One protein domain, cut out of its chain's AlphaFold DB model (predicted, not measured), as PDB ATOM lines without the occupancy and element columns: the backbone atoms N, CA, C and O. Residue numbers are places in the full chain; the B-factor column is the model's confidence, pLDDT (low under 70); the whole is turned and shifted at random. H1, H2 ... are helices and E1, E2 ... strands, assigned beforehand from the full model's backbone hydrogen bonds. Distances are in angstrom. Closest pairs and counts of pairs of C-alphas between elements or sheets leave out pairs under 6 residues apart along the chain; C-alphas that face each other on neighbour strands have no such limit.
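Overview. This is residues 182 to 264 of the 302 residues of an uncharacterized protein of Lentisphaerae bacterium (UniProt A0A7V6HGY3). A strongly twisted antiparallel sheet of five strands is built along the long strand E1, and the long helix H2 packs slantwise over E1 and E3. E3 runs along one side of E1, with E2 beyond it as its hairpin partner; the short E5 and E4 pair with different stretches of E1's other side, and the tiny helix H1 lies over E2. The printed part has 83 residues, in the order E1, H1, E2, E3, H2, E4, E5, and its class is mixed, helices and strands. It is compact, with a radius of gyration of the C-alphas of 12.3 A and spans of 36 by 26 by 21 A.

Along the chain. Find C-alpha 182 at (25.038, 1.326, -86.870); from there E1, residues 182 to 193, runs 33.5 A. E3, residues 218 to 225, covers 23.0 A, and E2 is residues 207 to 211. Look for E4 at residues 251 to 253 and E5 at 261 to 264, ending at C-alpha 264 (28.863, 3.604, -86.882). H2, residues 230 to 245, is 22.7 A long; H1 is residues 199 to 202.

Arrangement. Beside E1, N 187 and O 222 of E3 are 2.9 A apart. On the other side of E1, N 186 reaches O 261 of E5 at 2.9 A, and N 192 reaches O 252 of E4 at 2.8 A. In the hairpin E2 and E3, N 210 and O 219 are 2.8 A apart. H2 is on the sheet at a height of 7.5 A, at 45 degrees to E1 on the local plane; its closest C-alphas to E3 are those of Leu 237 and Val 222, 6.1 A. H1 is on the sheet over E2 at a height of 7.6 A. Every O i to N i+4 pair of H2 is within hydrogen-bond range; H1 is too short for such a pair.

Size, cuts and confidence. The C-alphas of Val 182 and Lys 196, the two farthest apart, are separated by 36.5 A. The printed part has no cut, and no link is long. Mean pLDDT of the printed part is 96.0, and no printed residue is under 70.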
ATOM      1  N   VAL A 182      25.549   0.000 -87.230       95.81
ATOM      2  CA  VAL A 182      25.038   1.326 -86.870       95.81
ATOM      3  C   VAL A 182      24.964   1.427 -85.343       95.81
ATOM      4  O   VAL A 182      24.393   0.575 -84.655       95.81
ATOM      5  N   LYS A 183      25.592   2.468 -84.796       96.56
ATOM      6  CA  LYS A 183      25.575   2.795 -83.367       96.56
ATOM      7  C   LYS A 183      24.379   3.674 -83.034       96.56
ATOM      8  O   LYS A 183      23.667   3.406 -82.073       96.56
ATOM      9  N   GLU A 184      24.201   4.724 -83.820       96.75
ATOM     10  CA  GLU A 184      23.149   5.716 -83.658       96.75
ATOM     11  C   GLU A 184      22.832   6.345 -85.016       96.75
ATOM     12  O   GLU A 184      23.619   6.265 -85.964       96.75
ATOM     13  N   LYS A 185      21.662   6.966 -85.102       98.25
ATOM     14  CA  LYS A 185      21.247   7.770 -86.248       98.25
ATOM     15  C   LYS A 185      21.057   9.216 -85.809       98.25
ATOM     16  O   LYS A 185      21.040   9.524 -84.618       98.25
ATOM     17  N   PHE A 186      20.877  10.109 -86.767       98.56
ATOM     18  CA  PHE A 186      20.337  11.430 -86.490       98.56
ATOM     19  C   PHE A 186      19.405  11.885 -87.605       98.56
ATOM     20  O   PHE A 186      19.509  11.433 -88.746       98.56
ATOM     21  N   PHE A 187      18.507  12.798 -87.264       98.69
ATOM     22  CA  PHE A 187      17.662  13.488 -88.224       98.69
ATOM     23  C   PHE A 187      17.756  14.988 -88.003       98.69
ATOM     24  O   PHE A 187      17.947  15.441 -86.872       98.69
ATOM     25  N   ALA A 188      17.707  15.744 -89.093       98.50
ATOM     26  CA  ALA A 188      18.046  17.153 -89.074       98.50
ATOM     27  C   ALA A 188      17.006  18.009 -89.796       98.50
ATOM     28  O   ALA A 188      16.254  17.521 -90.637       98.50
ATOM     29  N   ALA A 189      16.982  19.297 -89.468       98.19
ATOM     30  CA  ALA A 189      16.139  20.280 -90.129       98.19
ATOM     31  C   ALA A 189      16.780  21.673 -90.090       98.19
ATOM     32  O   ALA A 189      17.211  22.102 -89.013       98.19
ATOM     33  N   PRO A 190      16.834  22.419 -91.211       96.88
ATOM     34  CA  PRO A 190      17.151  23.837 -91.165       96.88
ATOM     35  C   PRO A 190      16.098  24.598 -90.355       96.88
ATOM     36  O   PRO A 190      14.891  24.392 -90.506       96.88
ATOM     37  N   LEU A 191      16.571  25.522 -89.530       96.50
ATOM     38  CA  LEU A 191      15.755  26.478 -88.801       96.50
ATOM     39  C   LEU A 191      15.769  27.817 -89.538       96.50
ATOM     40  O   LEU A 191      16.822  28.309 -89.943       96.50
ATOM     41  N   VAL A 192      14.591  28.413 -89.700       93.44
ATOM     42  CA  VAL A 192      14.387  29.693 -90.383       93.44
ATOM     43  C   VAL A 192      13.700  30.654 -89.429       93.44
ATOM     44  O   VAL A 192      12.645  30.343 -88.879       93.44
ATOM     45  N   GLY A 193      14.283  31.835 -89.238       92.06
ATOM     46  CA  GLY A 193      13.725  32.865 -88.369       92.06
ATOM     47  C   GLY A 193      14.788  33.776 -87.775       92.06
ATOM     48  O   GLY A 193      15.929  33.805 -88.234       92.06
ATOM     49  N   LYS A 194      14.392  34.537 -86.755       92.25
ATOM     50  CA  LYS A 194      15.261  35.472 -86.030       92.25
ATOM     51  C   LYS A 194      15.199  35.152 -84.535       92.25
ATOM     52  O   LYS A 194      14.486  35.855 -83.823       92.25
ATOM     53  N   PRO A 195      15.909  34.104 -84.079       93.25
ATOM     54  CA  PRO A 195      15.854  33.663 -82.690       93.25
ATOM     55  C   PRO A 195      16.204  34.803 -81.724       93.25
ATOM     56  O   PRO A 195      17.078  35.622 -82.018       93.25
ATOM     57  N   LYS A 196      15.571  34.829 -80.545       92.12
ATOM     58  CA  LYS A 196      15.775  35.857 -79.495       92.12
ATOM     59  C   LYS A 196      17.191  35.851 -78.887       92.12
ATOM     60  O   LYS A 196      17.505  36.684 -78.043       92.12
ATOM     61  N   GLY A 197      18.046  34.917 -79.300       90.06
ATOM     62  CA  GLY A 197      19.428  34.754 -78.855       90.06
ATOM     63  C   GLY A 197      20.074  33.530 -79.503       90.06
ATOM     64  O   GLY A 197      19.497  32.929 -80.410       90.06
ATOM     65  N   ASP A 198      21.238  33.121 -79.000       91.81
ATOM     66  CA  ASP A 198      21.943  31.927 -79.480       91.81
ATOM     67  C   ASP A 198      21.100  30.656 -79.284       91.81
ATOM     68  O   ASP A 198      20.621  30.373 -78.180       91.81
ATOM     69  N   LEU A 199      20.903  29.897 -80.362       93.38
ATOM     70  CA  LEU A 199      20.152  28.643 -80.360       93.38
ATOM     71  C   LEU A 199      20.918  27.491 -79.695       93.38
ATOM     72  O   LEU A 199      20.294  26.497 -79.322       93.38
ATOM     73  N   GLY A 200      22.228  27.638 -79.464       92.75
ATOM     74  CA  GLY A 200      23.028  26.685 -78.691       92.75
ATOM     75  C   GLY A 200      22.483  26.425 -77.281       92.75
ATOM     76  O   GLY A 200      22.667  25.334 -76.745       92.75
ATOM     77  N   ARG A 201      21.710  27.365 -76.711       94.81
ATOM     78  CA  ARG A 201      21.026  27.202 -75.412       94.81
ATOM     79  C   ARG A 201      20.047  26.023 -75.354       94.81
ATOM     80  O   ARG A 201      19.723  25.563 -74.269       94.81
ATOM     81  N   PHE A 202      19.576  25.537 -76.506       95.19
ATOM     82  CA  PHE A 202      18.652  24.404 -76.593       95.19
ATOM     83  C   PHE A 202      19.344  23.037 -76.635       95.19
ATOM     84  O   PHE A 202      18.650  22.015 -76.716       95.19
ATOM     85  N   ALA A 203      20.680  23.007 -76.613       96.00
ATOM     86  CA  ALA A 203      21.453  21.776 -76.668       96.00
ATOM     87  C   ALA A 203      21.180  20.874 -75.452       96.00
ATOM     88  O   ALA A 203      21.148  21.317 -74.305       96.00
ATOM     89  N   THR A 204      21.007  19.585 -75.721       96.50
ATOM     90  CA  THR A 204      20.875  18.507 -74.738       96.50
ATOM     91  C   THR A 204      21.705  17.301 -75.187       96.50
ATOM     92  O   THR A 204      22.383  17.328 -76.211       96.50
ATOM     93  N   ASP A 205      21.634  16.196 -74.450       94.06
ATOM     94  CA  ASP A 205      22.200  14.908 -74.860       94.06
ATOM     95  C   ASP A 205      21.552  14.332 -76.137       94.06
ATOM     96  O   ASP A 205      22.190  13.550 -76.853       94.06
ATOM     97  N   LYS A 206      20.304  14.730 -76.429       95.56
ATOM     98  CA  LYS A 206      19.473  14.224 -77.536       95.56
ATOM     99  C   LYS A 206      19.331  15.181 -78.713       95.56
ATOM    100  O   LYS A 206      18.991  14.725 -79.801       95.56
ATOM    101  N   ARG A 207      19.559  16.481 -78.529       96.62
ATOM    102  CA  ARG A 207      19.453  17.467 -79.611       96.62
ATOM    103  C   ARG A 207      20.533  18.527 -79.518       96.62
ATOM    104  O   ARG A 207      20.943  18.904 -78.429       96.62
ATOM    105  N   GLU A 208      20.926  19.061 -80.655       97.25
ATOM    106  CA  GLU A 208      21.834  20.200 -80.748       97.25
ATOM    107  C   GLU A 208      21.428  21.088 -81.927       97.25
ATOM    108  O   GLU A 208      20.816  20.612 -82.884       97.25
ATOM    109  N   VAL A 209      21.761  22.377 -81.861       97.00
ATOM    110  CA  VAL A 209      21.637  23.283 -83.007       97.00
ATOM    111  C   VAL A 209      23.036  23.583 -83.520       97.00
ATOM    112  O   VAL A 209      23.874  24.118 -82.799       97.00
ATOM    113  N   VAL A 210      23.287  23.199 -84.766       95.38
ATOM    114  CA  VAL A 210      24.585  23.325 -85.424       95.38
ATOM    115  C   VAL A 210      24.523  24.489 -86.411       95.38
ATOM    116  O   VAL A 210      23.579  24.552 -87.202       95.38
ATOM    117  N   PRO A 211      25.504  25.406 -86.422       93.50
ATOM    118  CA  PRO A 211      25.525  26.472 -87.413       93.50
ATOM    119  C   PRO A 211      25.761  25.919 -88.826       93.50
ATOM    120  O   PRO A 211      26.481  24.935 -89.031       93.50
ATOM    121  N   GLY A 212      25.153  26.578 -89.806       92.88
ATOM    122  CA  GLY A 212      25.370  26.354 -91.227       92.88
ATOM    123  C   GLY A 212      26.529  27.172 -91.798       92.88
ATOM    124  O   GLY A 212      27.320  27.771 -91.067       92.88
ATOM    125  N   ALA A 213      26.631  27.182 -93.123       94.00
ATOM    126  CA  ALA A 213      27.623  27.973 -93.842       94.00
ATOM    127  C   ALA A 213      27.160  29.415 -94.068       94.00
ATOM    128  O   ALA A 213      27.979  30.336 -94.066       94.00
ATOM    129  N   LEU A 214      25.857  29.620 -94.271       91.06
ATOM    130  CA  LEU A 214      25.295  30.924 -94.608       91.06
ATOM    131  C   LEU A 214      24.950  31.738 -93.346       91.06
ATOM    132  O   LEU A 214      24.657  31.164 -92.293       91.06
ATOM    133  N   PRO A 215      24.954  33.084 -93.412       88.44
ATOM    134  CA  PRO A 215      24.585  33.921 -92.273       88.44
ATOM    135  C   PRO A 215      23.195  33.580 -91.720       88.44
ATOM    136  O   PRO A 215      22.204  33.621 -92.446       88.44
ATOM    137  N   GLY A 216      23.126  33.266 -90.425       87.75
ATOM    138  CA  GLY A 216      21.880  32.895 -89.744       87.75
ATOM    139  C   GLY A 216      21.384  31.476 -90.037       87.75
ATOM    140  O   GLY A 216      20.365  31.073 -89.478       87.75
ATOM    141  N   GLU A 217      22.091  30.703 -90.864       91.88
ATOM    142  CA  GLU A 217      21.767  29.303 -91.106       91.88
ATOM    143  C   GLU A 217      22.036  28.487 -89.841       91.88
ATOM    144  O   GLU A 217      23.145  28.475 -89.304       91.88
ATOM    145  N   ASN A 218      21.005  27.800 -89.365       95.56
ATOM    146  CA  ASN A 218      21.060  26.933 -88.201       95.56
ATOM    147  C   ASN A 218      20.366  25.621 -88.542       95.56
ATOM    148  O   ASN A 218      19.340  25.620 -89.218       95.56
ATOM    149  N   ILE A 219      20.917  24.509 -88.074       97.50
ATOM    150  CA  ILE A 219      20.416  23.167 -88.351       97.50
ATOM    151  C   ILE A 219      20.144  22.498 -87.010       97.50
ATOM    152  O   ILE A 219      21.069  22.238 -86.242       97.50
ATOM    153  N   LEU A 220      18.876  22.215 -86.720       98.44
ATOM    154  CA  LEU A 220      18.508  21.340 -85.614       98.44
ATOM    155  C   LEU A 220      18.929  19.918 -85.973       98.44
ATOM    156  O   LEU A 220      18.563  19.425 -87.034       98.44
ATOM    157  N   LYS A 221      19.665  19.257 -85.084       98.50
ATOM    158  CA  LYS A 221      20.019  17.842 -85.173       98.50
ATOM    159  C   LYS A 221      19.457  17.115 -83.963       98.50
ATOM    160  O   LYS A 221      19.734  17.489 -82.826       98.50
ATOM    161  N   VAL A 222      18.714  16.044 -84.212       98.62
ATOM    162  CA  VAL A 222      18.154  15.161 -83.187       98.62
ATOM    163  C   VAL A 222      18.812  13.795 -83.304       98.62
ATOM    164  O   VAL A 222      18.834  13.201 -84.381       98.62
ATOM    165  N   ARG A 223      19.380  13.309 -82.200       98.38
ATOM    166  CA  ARG A 223      20.010  11.989 -82.098       98.38
ATOM    167  C   ARG A 223      18.945  10.922 -81.899       98.38
ATOM    168  O   ARG A 223      18.004  11.103 -81.129       98.38
ATOM    169  N   LEU A 224      19.120   9.803 -82.587       98.50
ATOM    170  CA  LEU A 224      18.151   8.722 -82.696       98.50
ATOM    171  C   LEU A 224      18.820   7.376 -82.408       98.50
ATOM    172  O   LEU A 224      20.023   7.195 -82.627       98.50
ATOM    173  N   ALA A 225      18.026   6.409 -81.955       97.81
ATOM    174  CA  ALA A 225      18.491   5.036 -81.815       97.81
ATOM    175  C   ALA A 225      18.804   4.420 -83.195       97.81
ATOM    176  O   ALA A 225      18.268   4.834 -84.224       97.81
ATOM    177  N   ALA A 226      19.694   3.425 -83.229       97.00
ATOM    178  CA  ALA A 226      20.143   2.798 -84.478       97.00
ATOM    179  C   ALA A 226      18.999   2.161 -85.292       97.00
ATOM    180  O   ALA A 226      19.026   2.160 -86.524       97.00
ATOM    181  N   ASP A 227      17.980   1.646 -84.610       96.38
ATOM    182  CA  ASP A 227      16.799   0.989 -85.172       96.38
ATOM    183  C   ASP A 227      15.656   1.958 -85.508       96.38
ATOM    184  O   ASP A 227      14.635   1.533 -86.037       96.38
ATOM    185  N   THR A 228      15.828   3.264 -85.270       97.81
ATOM    186  CA  THR A 228      14.793   4.259 -85.578       97.81
ATOM    187  C   THR A 228      14.494   4.293 -87.080       97.81
ATOM    188  O   THR A 228      15.407   4.414 -87.911       97.81
ATOM    189  N   ASP A 229      13.208   4.181 -87.416       96.38
ATOM    190  CA  ASP A 229      12.679   4.308 -88.772       96.38
ATOM    191  C   ASP A 229      12.354   5.769 -89.134       96.38
ATOM    192  O   ASP A 229      12.483   6.691 -88.325       96.38
ATOM    193  N   TRP A 230      11.928   5.988 -90.378       95.94
ATOM    194  CA  TRP A 230      11.618   7.325 -90.885       95.94
ATOM    195  C   TRP A 230      10.471   8.009 -90.130       95.94
ATOM    196  O   TRP A 230      10.529   9.205 -89.854       95.94
ATOM    197  N   HIS A 231       9.423   7.262 -89.777       97.56
ATOM    198  CA  HIS A 231       8.262   7.823 -89.093       97.56
ATOM    199  C   HIS A 231       8.634   8.315 -87.689       97.56
ATOM    200  O   HIS A 231       8.378   9.468 -87.345       97.56
ATOM    201  N   ASN A 232       9.311   7.468 -86.914       98.50
ATOM    202  CA  ASN A 232       9.746   7.785 -85.559       98.50
ATOM    203  C   ASN A 232      10.822   8.881 -85.536       98.50
ATOM    204  O   ASN A 232      10.829   9.706 -84.624       98.50
ATOM    205  N   ALA A 233      11.686   8.955 -86.556       98.50
ATOM    206  CA  ALA A 233      12.640  10.054 -86.708       98.50
ATOM    207  C   ALA A 233      11.942  11.418 -86.830       98.50
ATOM    208  O   ALA A 233      12.350  12.383 -86.178       98.50
ATOM    209  N   ARG A 234      10.863  11.497 -87.623       98.38
ATOM    210  CA  ARG A 234      10.069  12.727 -87.777       98.38
ATOM    211  C   ARG A 234       9.373  13.107 -86.476       98.38
ATOM    212  O   ARG A 234       9.456  14.262 -86.071       98.38
ATOM    213  N   LEU A 235       8.749  12.149 -85.789       98.44
ATOM    214  CA  LEU A 235       8.126  12.407 -84.486       98.44
ATOM    215  C   LEU A 235       9.137  12.961 -83.472       98.44
ATOM    216  O   LEU A 235       8.857  13.960 -82.816       98.44
ATOM    217  N   ALA A 236      10.332  12.370 -83.395       98.56
ATOM    218  CA  ALA A 236      11.391  12.843 -82.507       98.56
ATOM    219  C   ALA A 236      11.877  14.261 -82.859       98.56
ATOM    220  O   ALA A 236      12.158  15.055 -81.960       98.56
ATOM    221  N   LEU A 237      11.960  14.599 -84.152       98.62
ATOM    222  CA  LEU A 237      12.309  15.945 -84.610       98.62
ATOM    223  C   LEU A 237      11.277  16.985 -84.163       98.62
ATOM    224  O   LEU A 237      11.657  18.021 -83.617       98.62
ATOM    225  N   TYR A 238       9.988  16.710 -84.372       98.44
ATOM    226  CA  TYR A 238       8.930  17.655 -84.021       98.44
ATOM    227  C   TYR A 238       8.727  17.779 -82.508       98.44
ATOM    228  O   TYR A 238       8.600  18.899 -82.032       98.44
ATOM    229  N   ASP A 239       8.830  16.693 -81.736       98.38
ATOM    230  CA  ASP A 239       8.832  16.764 -80.263       98.38
ATOM    231  C   ASP A 239      10.009  17.610 -79.737       98.38
ATOM    232  O   ASP A 239       9.864  18.433 -78.827       98.38
ATOM    233  N   ALA A 240      11.195  17.461 -80.336       98.12
ATOM    234  CA  ALA A 240      12.341  18.294 -79.991       98.12
ATOM    235  C   ALA A 240      12.104  19.771 -80.342       98.12
ATOM    236  O   ALA A 240      12.484  20.637 -79.552       98.12
ATOM    237  N   PHE A 241      11.490  20.052 -81.491       98.12
ATOM    238  CA  PHE A 241      11.202  21.402 -81.967       98.12
ATOM    239  C   PHE A 241      10.095  22.097 -81.158       98.12
ATOM    240  O   PHE A 241      10.288  23.244 -80.762       98.12
ATOM    241  N   GLU A 242       8.997  21.411 -80.826       97.94
ATOM    242  CA  GLU A 242       7.889  21.938 -80.009       97.94
ATOM    243  C   GLU A 242       8.378  22.483 -78.665       97.94
ATOM    244  O   GLU A 242       8.033  23.592 -78.258       97.94
ATOM    245  N   LYS A 243       9.275  21.740 -78.010       96.81
ATOM    246  CA  LYS A 243       9.928  22.174 -76.768       96.81
ATOM    247  C   LYS A 243      10.757  23.447 -76.950       96.81
ATOM    248  O   LYS A 243      10.822  24.251 -76.034       96.81
ATOM    249  N   MET A 244      11.406  23.624 -78.102       96.94
ATOM    250  CA  MET A 244      12.196  24.827 -78.379       96.94
ATOM    251  C   MET A 244      11.298  26.041 -78.641       96.94
ATOM    252  O   MET A 244      11.564  27.116 -78.108       96.94
ATOM    253  N   VAL A 245      10.217  25.879 -79.415       96.56
ATOM    254  CA  VAL A 245       9.313  27.000 -79.736       96.56
ATOM    255  C   VAL A 245       8.405  27.415 -78.587       96.56
ATOM    256  O   VAL A 245       7.970  28.561 -78.549       96.56
ATOM    257  N   ALA A 246       8.173  26.530 -77.613       96.50
ATOM    258  CA  ALA A 246       7.535  26.900 -76.352       96.50
ATOM    259  C   ALA A 246       8.342  27.959 -75.572       96.50
ATOM    260  O   ALA A 246       7.765  28.740 -74.818       96.50
ATOM    261  N   GLU A 247       9.665  28.002 -75.761       95.94
ATOM    262  CA  GLU A 247      10.556  28.997 -75.154       95.94
ATOM    263  C   GLU A 247      10.857  30.172 -76.105       95.94
ATOM    264  O   GLU A 247      11.022  31.314 -75.666       95.94
ATOM    265  N   ASP A 248      10.947  29.917 -77.414       96.56
ATOM    266  CA  ASP A 248      11.214  30.934 -78.430       96.56
ATOM    267  C   ASP A 248      10.498  30.643 -79.759       96.56
ATOM    268  O   ASP A 248      10.942  29.849 -80.582       96.56
ATOM    269  N   ASP A 249       9.409  31.366 -79.984       95.62
ATOM    270  CA  ASP A 249       8.491  31.274 -81.118       95.62
ATOM    271  C   ASP A 249       8.943  32.047 -82.375       95.62
ATOM    272  O   ASP A 249       8.195  32.169 -83.343       95.62
ATOM    273  N   THR A 250      10.164  32.591 -82.389       96.38
ATOM    274  CA  THR A 250      10.651  33.472 -83.476       96.38
ATOM    275  C   THR A 250      11.353  32.743 -84.625       96.38
ATOM    276  O   THR A 250      11.910  33.378 -85.533       96.38
ATOM    277  N   PHE A 251      11.330  31.412 -84.613       96.06
ATOM    278  CA  PHE A 251      11.858  30.568 -85.677       96.06
ATOM    279  C   PHE A 251      10.977  29.343 -85.924       96.06
ATOM    280  O   PHE A 251      10.136  28.962 -85.116       96.06
ATOM    281  N   SER A 252      11.179  28.729 -87.084       96.50
ATOM    282  CA  SER A 252      10.427  27.574 -87.564       96.50
ATOM    283  C   SER A 252      11.333  26.573 -88.267       96.50
ATOM    284  O   SER A 252      12.454  26.907 -88.649       96.50
ATOM    285  N   ILE A 253      10.850  25.347 -88.457       96.94
ATOM    286  CA  ILE A 253      11.478  24.396 -89.377       96.94
ATOM    287  C   ILE A 253      11.235  24.875 -90.814       96.94
ATOM    288  O   ILE A 253      10.091  25.030 -91.235       96.94
ATOM    289  N   GLY A 254      12.313  25.091 -91.573       93.38
ATOM    290  CA  GLY A 254      12.243  25.454 -92.994       93.38
ATOM    291  C   GLY A 254      12.038  24.258 -93.930       93.38
ATOM    292  O   GLY A 254      11.627  24.430 -95.074       93.38
ATOM    293  N   GLY A 255      12.327  23.052 -93.445       93.50
ATOM    294  CA  GLY A 255      12.193  21.787 -94.160       93.50
ATOM    295  C   GLY A 255      12.791  20.640 -93.351       93.50
ATOM    296  O   GLY A 255      13.482  20.865 -92.361       93.50
ATOM    297  N   GLU A 256      12.530  19.407 -93.765       96.06
ATOM    298  CA  GLU A 256      13.143  18.216 -93.174       96.06
ATOM    299  C   GLU A 256      14.370  17.802 -93.999       96.06
ATOM    300  O   GLU A 256      14.398  17.985 -95.220       96.06
ATOM    301  N   ALA A 257      15.375  17.212 -93.349       97.06
ATOM    302  CA  ALA A 257      16.387  16.427 -94.045       97.06
ATOM    303  C   ALA A 257      15.710  15.338 -94.898       97.06
ATOM    304  O   ALA A 257      14.693  14.761 -94.517       97.06
ATOM    305  N   THR A 258      16.282  15.030 -96.056       95.62
ATOM    306  CA  THR A 258      15.762  14.003 -96.977       95.62
ATOM    307  C   THR A 258      16.446  12.649 -96.796       95.62
ATOM    308  O   THR A 258      16.093  11.684 -97.471       95.62
ATOM    309  N   ALA A 259      17.408  12.559 -95.876       96.25
ATOM    310  CA  ALA A 259      18.058  11.321 -95.476       96.25
ATOM    311  C   ALA A 259      18.311  11.296 -93.962       96.25
ATOM    312  O   ALA A 259      18.458  12.333 -93.316       96.25
ATOM    313  N   LEU A 260      18.395  10.088 -93.399       97.69
ATOM    314  CA  LEU A 260      18.880   9.892 -92.035       97.69
ATOM    315  C   LEU A 260      20.408   9.916 -92.032       97.69
ATOM    316  O   LEU A 260      21.063   9.250 -92.838       97.69
ATOM    317  N   GLY A 261      20.971  10.633 -91.072       97.56
ATOM    318  CA  GLY A 261      22.381  10.540 -90.746       97.56
ATOM    319  C   GLY A 261      22.690   9.251 -89.995       97.56
ATOM    320  O   GLY A 261      21.884   8.794 -89.184       97.56
ATOM    321  N   HIS A 262      23.859   8.667 -90.252       97.12
ATOM    322  CA  HIS A 262      24.277   7.397 -89.657       97.12
ATOM    323  C   HIS A 262      25.638   7.547 -88.993       97.12
ATOM    324  O   HIS A 262      26.560   8.111 -89.573       97.12
ATOM    325  N   LEU A 263      25.762   7.006 -87.786       95.19
ATOM    326  CA  LEU A 263      27.010   6.936 -87.044       95.19
ATOM    327  C   LEU A 263      27.278   5.475 -86.691       95.19
ATOM    328  O   LEU A 263      26.411   4.772 -86.164       95.19
ATOM    329  N   TYR A 264      28.485   5.011 -86.993       95.00
ATOM    330  CA  TYR A 264      28.863   3.604 -86.882       95.00
ATOM    331  C   TYR A 264      29.589   3.320 -85.567       95.00
ATOM    332  O   TYR A 264      30.134   4.217 -84.921       95.00
TER     333      TYR A 264